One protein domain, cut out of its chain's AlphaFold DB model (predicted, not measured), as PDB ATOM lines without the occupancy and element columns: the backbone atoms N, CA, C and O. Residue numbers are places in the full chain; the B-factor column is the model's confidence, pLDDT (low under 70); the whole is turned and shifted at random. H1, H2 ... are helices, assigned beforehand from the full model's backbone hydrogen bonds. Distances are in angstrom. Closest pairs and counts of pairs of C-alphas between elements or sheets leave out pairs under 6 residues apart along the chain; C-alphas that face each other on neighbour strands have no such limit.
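Overview. This is residues 3 to 66 of the 69 residues of the protein "LLM class flavin-dependent oxidoreductase" of Thermofilum sp (UniProt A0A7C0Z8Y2). What shape does the backbone make? Two helices, H2 and the shorter H1, lie side by side and run the same way; the long link, residues 32 to 48, runs back from the end of H1 to the start of H2. Before H1 comes a long looping stretch, residues 3 to 20, of which residues 10 to 15 stick out at one end. What is it built of, and how large is it? The printed part has 64 residues with two named helices, H1 then H2, and no named strand; its class is all helix, though under half of the residues, 27, are in named elements. It is only just compact, close to loose, with a radius of gyration of the C-alphas of 12.7 A and spans of 38 by 26 by 15 A.

Arrangement. How does the longest helix stand to the other? H2, residues 49 to 64, touches H1, residues 21 to 31, and their closest C-alphas, those of Thr 63 and Ala 29, are 5.4 A apart. The two run the same way at a shallow tilt of 14 degrees, with their centres 11.5 A apart. What do the backbone N and O atoms show? In H2 every O i to N i+4 pair is within hydrogen-bond range; in H1 it is 6 of 7.

Along the chain. Where is H2? It measures 22.3 A from C-alpha 49 at (188.668, 157.216, 147.157) to C-alpha 64 at (175.762, 155.869, 129.002). Where is H1? It measures 15.4 A and begins with C-alpha 21 at (175.553, 165.990, 144.256).

Size, cuts and confidence. How far does it reach? The two C-alphas farthest apart, those of Tyr 12 and Glu 65, are 38.3 A apart. Is there a cut or a long link? The printed part has no cut, and the link from H1 to H2, 17 residues, is long. Where is confidence low? The mean pLDDT of the printed part is 91.1, and residues 65 to 66 are under 70.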
ATOM      1  N   PHE A   3     176.747 171.021 138.833       92.06
ATOM      2  CA  PHE A   3     176.321 171.096 140.233       92.06
ATOM      3  C   PHE A   3     177.495 171.368 141.171       92.06
ATOM      4  O   PHE A   3     178.621 170.941 140.920       92.06
ATOM      5  N   PHE A   4     177.229 172.068 142.269       91.50
ATOM      6  CA  PHE A   4     178.195 172.223 143.352       91.50
ATOM      7  C   PHE A   4     178.177 170.976 144.245       91.50
ATOM      8  O   PHE A   4     177.119 170.586 144.733       91.50
ATOM      9  N   ASP A   5     179.342 170.370 144.479       94.25
ATOM     10  CA  ASP A   5     179.491 169.222 145.381       94.25
ATOM     11  C   ASP A   5     179.745 169.708 146.810       94.25
ATOM     12  O   ASP A   5     180.885 169.845 147.240       94.25
ATOM     13  N   HIS A   6     178.684 170.078 147.522       92.38
ATOM     14  CA  HIS A   6     178.758 170.532 148.911       92.38
ATOM     15  C   HIS A   6     177.763 169.754 149.776       92.38
ATOM     16  O   HIS A   6     176.691 169.372 149.314       92.38
ATOM     17  N   PHE A   7     178.105 169.550 151.051       89.81
ATOM     18  CA  PHE A   7     177.191 168.946 152.032       89.81
ATOM     19  C   PHE A   7     176.288 169.968 152.726       89.81
ATOM     20  O   PHE A   7     175.229 169.618 153.233       89.81
ATOM     21  N   HIS A   8     176.698 171.234 152.750       90.19
ATOM     22  CA  HIS A   8     175.908 172.333 153.284       90.19
ATOM     23  C   HIS A   8     176.085 173.582 152.426       90.19
ATOM     24  O   HIS A   8     177.041 173.721 151.662       90.19
ATOM     25  N   THR A   9     175.163 174.522 152.570       92.19
ATOM     26  CA  THR A   9     175.230 175.811 151.887       92.19
ATOM     27  C   THR A   9     176.410 176.645 152.377       92.19
ATOM     28  O   THR A   9     176.810 176.558 153.541       92.19
ATOM     29  N   ILE A  10     176.958 177.471 151.490       89.50
ATOM     30  CA  ILE A  10     178.013 178.443 151.798       89.50
ATOM     31  C   ILE A  10     177.517 179.862 151.477       89.50
ATOM     32  O   ILE A  10     176.718 180.017 150.551       89.50
ATOM     33  N   PRO A  11     177.951 180.899 152.220       91.00
ATOM     34  CA  PRO A  11     178.890 180.856 153.351       91.00
ATOM     35  C   PRO A  11     178.256 180.416 154.683       91.00
ATOM     36  O   PRO A  11     178.980 180.049 155.603       91.00
ATOM     37  N   TYR A  12     176.924 180.421 154.790       91.94
ATOM     38  CA  TYR A  12     176.199 180.023 156.000       91.94
ATOM     39  C   TYR A  12     175.530 178.656 155.802       91.94
ATOM     40  O   TYR A  12     174.715 178.530 154.882       91.94
ATOM     41  N   PRO A  13     175.826 177.641 156.634       91.00
ATOM     42  CA  PRO A  13     175.149 176.347 156.581       91.00
ATOM     43  C   PRO A  13     173.642 176.464 156.858       91.00
ATOM     44  O   PRO A  13     173.230 177.161 157.780       91.00
ATOM     45  N   GLY A  14     172.821 175.753 156.082       89.56
ATOM     46  CA  GLY A  14     171.373 175.642 156.297       89.56
ATOM     47  C   GLY A  14     170.519 176.774 155.715       89.56
ATOM     48  O   GLY A  14     169.329 176.829 156.006       89.56
ATOM     49  N   ALA A  15     171.083 177.659 154.886       89.38
ATOM     50  CA  ALA A  15     170.341 178.772 154.285       89.38
ATOM     51  C   ALA A  15     169.231 178.304 153.319       89.38
ATOM     52  O   ALA A  15     168.203 178.961 153.178       89.38
ATOM     53  N   PHE A  16     169.441 177.169 152.654       88.69
ATOM     54  CA  PHE A  16     168.489 176.522 151.752       88.69
ATOM     55  C   PHE A  16     168.784 175.015 151.680       88.69
ATOM     56  O   PHE A  16     169.892 174.593 152.026       88.69
ATOM     57  N   PRO A  17     167.816 174.185 151.239       89.81
ATOM     58  CA  PRO A  17     168.065 172.771 151.000       89.81
ATOM     59  C   PRO A  17     169.202 172.581 149.997       89.81
ATOM     60  O   PRO A  17     169.221 173.212 148.937       89.81
ATOM     61  N   LEU A  18     170.133 171.691 150.327       91.62
ATOM     62  CA  LEU A  18     171.222 171.304 149.445       91.62
ATOM     63  C   LEU A  18     171.186 169.794 149.255       91.62
ATOM     64  O   LEU A  18     171.323 169.034 150.212       91.62
ATOM     65  N   PHE A  19     170.961 169.373 148.016       93.38
ATOM     66  CA  PHE A  19     170.918 167.961 147.671       93.38
ATOM     67  C   PHE A  19     172.325 167.404 147.468       93.38
ATOM     68  O   PHE A  19     173.225 168.098 146.997       93.38
ATOM     69  N   GLU A  20     172.498 166.124 147.794       93.25
ATOM     70  CA  GLU A  20     173.759 165.423 147.576       93.25
ATOM     71  C   GLU A  20     174.038 165.313 146.068       93.25
ATOM     72  O   GLU A  20     173.176 164.901 145.282       93.25
ATOM     73  N   CYS A  21     175.233 165.743 145.658       95.00
ATOM     74  CA  CYS A  21     175.553 165.990 144.256       95.00
ATOM     75  C   CYS A  21     175.493 164.721 143.398       95.00
ATOM     76  O   CYS A  21     174.854 164.739 142.345       95.00
ATOM     77  N   TRP A  22     176.092 163.614 143.845       94.56
ATOM     78  CA  TRP A  22     176.151 162.380 143.055       94.56
ATOM     79  C   TRP A  22     174.772 161.748 142.875       94.56
ATOM     80  O   TRP A  22     174.398 161.403 141.759       94.56
ATOM     81  N   SER A  23     173.974 161.702 143.937       94.44
ATOM     82  CA  SER A  23     172.602 161.187 143.905       94.44
ATOM     83  C   SER A  23     171.709 162.026 142.984       94.44
ATOM     84  O   SER A  23     170.929 161.487 142.198       94.44
ATOM     85  N   THR A  24     171.860 163.354 143.032       94.69
ATOM     86  CA  THR A  24     171.130 164.282 142.153       94.69
ATOM     87  C   THR A  24     171.526 164.092 140.689       94.69
ATOM     88  O   THR A  24     170.657 164.054 139.818       94.69
ATOM     89  N   LEU A  25     172.826 163.931 140.406       94.69
ATOM     90  CA  LEU A  25     173.323 163.650 139.059       94.69
ATOM     91  C   LEU A  25     172.750 162.341 138.515       94.69
ATOM     92  O   LEU A  25     172.249 162.335 137.394       94.69
ATOM     93  N   THR A  26     172.762 161.261 139.303       94.12
ATOM     94  CA  THR A  26     172.190 159.973 138.888       94.12
ATOM     95  C   THR A  26     170.689 160.086 138.605       94.12
ATOM     96  O   THR A  26     170.222 159.581 137.586       94.12
ATOM     97  N   ALA A  27     169.928 160.792 139.448       94.25
ATOM     98  CA  ALA A  27     168.497 161.000 139.221       94.25
ATOM     99  C   ALA A  27     168.228 161.787 137.926       94.25
ATOM    100  O   ALA A  27     167.374 161.409 137.124       94.25
ATOM    101  N   LEU A  28     168.985 162.860 137.679       93.69
ATOM    102  CA  LEU A  28     168.831 163.672 136.470       93.69
ATOM    103  C   LEU A  28     169.320 162.969 135.202       93.69
ATOM    104  O   LEU A  28     168.773 163.221 134.128       93.69
ATOM    105  N   ALA A  29     170.313 162.084 135.306       92.94
ATOM    106  CA  ALA A  29     170.811 161.294 134.183       92.94
ATOM    107  C   ALA A  29     169.708 160.431 133.556       92.94
ATOM    108  O   ALA A  29     169.650 160.296 132.336       92.94
ATOM    109  N   VAL A  30     168.797 159.914 134.385       92.31
ATOM    110  CA  VAL A  30     167.637 159.128 133.939       92.31
ATOM    111  C   VAL A  30     166.548 160.011 133.323       92.31
ATOM    112  O   VAL A  30     165.841 159.574 132.420       92.31
ATOM    113  N   LEU A  31     166.405 161.250 133.795       93.19
ATOM    114  CA  LEU A  31     165.340 162.167 133.370       93.19
ATOM    115  C   LEU A  31     165.693 163.009 132.137       93.19
ATOM    116  O   LEU A  31     164.831 163.721 131.622       93.19
ATOM    117  N   THR A  32     166.950 163.001 131.686       90.62
ATOM    118  CA  THR A  32     167.425 163.928 130.651       90.62
ATOM    119  C   THR A  32     168.226 163.232 129.561       90.62
ATOM    120  O   THR A  32     168.996 162.311 129.822       90.62
ATOM    121  N   GLU A  33     168.060 163.674 128.307       86.75
ATOM    122  CA  GLU A  33     168.623 162.957 127.151       86.75
ATOM    123  C   GLU A  33     169.810 163.618 126.457       86.75
ATOM    124  O   GLU A  33     170.686 162.926 125.956       86.75
ATOM    125  N   LYS A  34     169.843 164.950 126.398       87.44
ATOM    126  CA  LYS A  34     170.786 165.679 125.528       87.44
ATOM    127  C   LYS A  34     171.803 166.515 126.288       87.44
ATOM    128  O   LYS A  34     172.773 166.998 125.708       87.44
ATOM    129  N   ILE A  35     171.553 166.759 127.568       89.88
ATOM    130  CA  ILE A  35     172.398 167.642 128.361       89.88
ATOM    131  C   ILE A  35     173.532 166.845 128.993       89.88
ATOM    132  O   ILE A  35     173.332 165.754 129.515       89.88
ATOM    133  N   ARG A  36     174.730 167.427 128.997       89.25
ATOM    134  CA  ARG A  36     175.848 166.899 129.780       89.25
ATOM    135  C   ARG A  36     175.622 167.221 131.245       89.25
ATOM    136  O   ARG A  36     175.306 168.370 131.562       89.25
ATOM    137  N   LEU A  37     175.791 166.246 132.123       92.19
ATOM    138  CA  LEU A  37     175.689 166.417 133.568       92.19
ATOM    139  C   LEU A  37     177.076 166.289 134.192       92.19
ATOM    140  O   LEU A  37     177.909 165.528 133.712       92.19
ATOM    141  N   GLY A  38     177.329 167.050 135.249       91.69
ATOM    142  CA  GLY A  38     178.599 166.986 135.954       91.69
ATOM    143  C   GLY A  38     178.613 167.852 137.201       91.69
ATOM    144  O   GLY A  38     177.681 168.608 137.482       91.69
ATOM    145  N   GLN A  39     179.703 167.751 137.941       92.81
ATOM    146  CA  GLN A  39     179.994 168.596 139.094       92.81
ATOM    147  C   GLN A  39     181.011 169.668 138.707       92.81
ATOM    148  O   GLN A  39     181.938 169.386 137.950       92.81
ATOM    149  N   LEU A  40     180.839 170.890 139.208       91.75
ATOM    150  CA  LEU A  40     181.776 171.988 138.958       91.75
ATOM    151  C   LEU A  40     183.170 171.637 139.482       91.75
ATOM    152  O   LEU A  40     184.160 171.839 138.788       91.75
ATOM    153  N   ILE A  41     183.222 171.091 140.695       90.81
ATOM    154  CA  ILE A  41     184.410 170.546 141.351       90.81
ATOM    155  C   ILE A  41     183.922 169.435 142.281       90.81
ATOM    156  O   ILE A  41     182.941 169.640 142.992       90.81
ATOM    157  N   THR A  42     184.599 168.287 142.293       92.81
ATOM    158  CA  THR A  42     184.388 167.251 143.315       92.81
ATOM    159  C   THR A  42     185.147 167.618 144.581       92.81
ATOM    160  O   THR A  42     186.365 167.812 144.535       92.81
ATOM    161  N   CYS A  43     184.494 167.579 145.738       91.12
ATOM    162  CA  CYS A  43     185.186 167.593 147.026       91.12
ATOM    163  C   CYS A  43     185.761 166.198 147.325       91.12
ATOM    164  O   CYS A  43     185.339 165.509 148.254       91.12
ATOM    165  N   ALA A  44     186.719 165.755 146.503       91.56
ATOM    166  CA  ALA A  44     187.201 164.373 146.487       91.56
ATOM    167  C   ALA A  44     187.740 163.902 147.849       91.56
ATOM    168  O   ALA A  44     187.522 162.756 148.230       91.56
ATOM    169  N   LEU A  45     188.368 164.801 148.616       93.25
ATOM    170  CA  LEU A  45     188.945 164.500 149.932       93.25
ATOM    171  C   LEU A  45     187.905 164.223 151.029       93.25
ATOM    172  O   LEU A  45     188.272 163.742 152.095       93.25
ATOM    173  N   TYR A  46     186.619 164.502 150.795       91.56
ATOM    174  CA  TYR A  46     185.562 164.202 151.766       91.56
ATOM    175  C   TYR A  46     185.022 162.776 151.670       91.56
ATOM    176  O   TYR A  46     184.268 162.345 152.539       91.56
ATOM    177  N   ARG A  47     185.370 162.036 150.614       93.06
ATOM    178  CA  ARG A  47     184.876 160.678 150.384       93.06
ATOM    179  C   ARG A  47     186.054 159.718 150.315       93.06
ATOM    180  O   ARG A  47     187.128 160.064 149.835       93.06
ATOM    181  N   ASN A  48     185.848 158.484 150.775       96.88
ATOM    182  CA  ASN A  48     186.833 157.428 150.562       96.88
ATOM    183  C   ASN A  48     187.094 157.287 149.044       96.88
ATOM    184  O   ASN A  48     186.127 157.218 148.282       96.88
ATOM    185  N   PRO A  49     188.356 157.223 148.585       96.69
ATOM    186  CA  PRO A  49     188.668 157.216 147.157       96.69
ATOM    187  C   PRO A  49     188.084 156.003 146.419       96.69
ATOM    188  O   PRO A  49     187.626 156.143 145.288       96.69
ATOM    189  N   ALA A  50     188.023 154.829 147.060       98.00
ATOM    190  CA  ALA A  50     187.400 153.644 146.472       98.00
ATOM    191  C   ALA A  50     185.875 153.801 146.361       98.00
ATOM    192  O   ALA A  50     185.284 153.418 145.353       98.00
ATOM    193  N   TYR A  51     185.240 154.420 147.361       96.38
ATOM    194  CA  TYR A  51     183.816 154.750 147.294       96.38
ATOM    195  C   TYR A  51     183.528 155.768 146.186       96.38
ATOM    196  O   TYR A  51     182.617 155.557 145.391       96.38
ATOM    197  N   LEU A  52     184.337 156.827 146.088       96.06
ATOM    198  CA  LEU A  52     184.202 157.846 145.051       96.06
ATOM    199  C   LEU A  52     184.318 157.240 143.646       96.06
ATOM    200  O   LEU A  52     183.461 157.491 142.806       96.06
ATOM    201  N   ALA A  53     185.318 156.383 143.419       96.38
ATOM    202  CA  ALA A  53     185.480 155.664 142.156       96.38
ATOM    203  C   ALA A  53     184.283 154.743 141.846       96.38
ATOM    204  O   ALA A  53     183.857 154.597 140.694       96.38
ATOM    205  N   LYS A  54     183.701 154.119 142.875       96.88
ATOM    206  CA  LYS A  54     182.533 153.254 142.710       96.88
ATOM    207  C   LYS A  54     181.286 154.051 142.326       96.88
ATOM    208  O   LYS A  54     180.617 153.682 141.368       96.88
ATOM    209  N   ILE A  55     180.976 155.142 143.026       96.19
ATOM    210  CA  ILE A  55     179.791 155.955 142.705       96.19
ATOM    211  C   ILE A  55     179.943 156.686 141.368       96.19
ATOM    212  O   ILE A  55     178.966 156.809 140.628       96.19
ATOM    213  N   SER A  56     181.163 157.109 141.013       94.06
ATOM    214  CA  SER A  56     181.417 157.757 139.728       94.06
ATOM    215  C   SER A  56     181.215 156.792 138.567       94.06
ATOM    216  O   SER A  56     180.555 157.152 137.601       94.06
ATOM    217  N   SER A  57     181.713 155.557 138.682       94.94
ATOM    218  CA  SER A  57     181.536 154.538 137.637       94.94
ATOM    219  C   SER A  57     180.082 154.087 137.489       94.94
ATOM    220  O   SER A  57     179.625 153.877 136.374       94.94
ATOM    221  N   ILE A  58     179.319 153.993 138.583       95.00
ATOM    222  CA  ILE A  58     177.871 153.732 138.503       95.00
ATOM    223  C   ILE A  58     177.159 154.875 137.776       95.00
ATOM    224  O   ILE A  58     176.344 154.625 136.893       95.00
ATOM    225  N   THR A  59     177.463 156.122 138.140       93.69
ATOM    226  CA  THR A  59     176.836 157.296 137.515       93.69
ATOM    227  C   THR A  59     177.142 157.351 136.021       93.69
ATOM    228  O   THR A  59     176.236 157.592 135.230       93.69
ATOM    229  N   ASP A  60     178.386 157.059 135.643       91.81
ATOM    230  CA  ASP A  60     178.837 156.979 134.253       91.81
ATOM    231  C   ASP A  60     178.029 155.945 133.449       91.81
ATOM    232  O   ASP A  60     177.422 156.274 132.427       91.81
ATOM    233  N   ILE A  61     177.892 154.724 133.974       92.31
ATOM    234  CA  ILE A  61     177.072 153.670 133.357       92.31
ATOM    235  C   ILE A  61     175.618 154.131 133.202       92.31
ATOM    236  O   ILE A  61     175.057 154.005 132.119       92.31
ATOM    237  N   VAL A  62     175.013 154.729 134.233       90.94
ATOM    238  CA  VAL A  62     173.625 155.227 134.162       90.94
ATOM    239  C   VAL A  62     173.469 156.318 133.097       90.94
ATOM    240  O   VAL A  62     172.438 156.381 132.428       90.94
ATOM    241  N   THR A  63     174.485 157.163 132.900       86.00
ATOM    242  CA  THR A  63     174.463 158.168 131.830       86.00
ATOM    243  C   THR A  63     174.630 157.561 130.432       86.00
ATOM    244  O   THR A  63     174.001 158.054 129.493       86.00
ATOM    245  N   HIS A  64     175.418 156.488 130.289       74.25
ATOM    246  CA  HIS A  64     175.762 155.869 129.002       74.25
ATOM    247  C   HIS A  64     174.805 154.759 128.542       74.25
ATOM    248  O   HIS A  64     174.547 154.655 127.341       74.25
ATOM    249  N   GLU A  65     174.213 153.971 129.448       58.41
ATOM    250  CA  GLU A  65     173.240 152.918 129.095       58.41
ATOM    251  C   GLU A  65     171.955 153.468 128.464       58.41
ATOM    252  O   GLU A  65     171.173 152.729 127.872       58.41
ATOM    253  N   GLN A  66     171.768 154.786 128.492       52.97
ATOM    254  CA  GLN A  66     170.710 155.458 127.749       52.97
ATOM    255  C   GLN A  66     171.042 155.717 126.262       52.97
ATOM    256  O   GLN A  66     170.316 156.464 125.609       52.97
TER     257      GLN A  66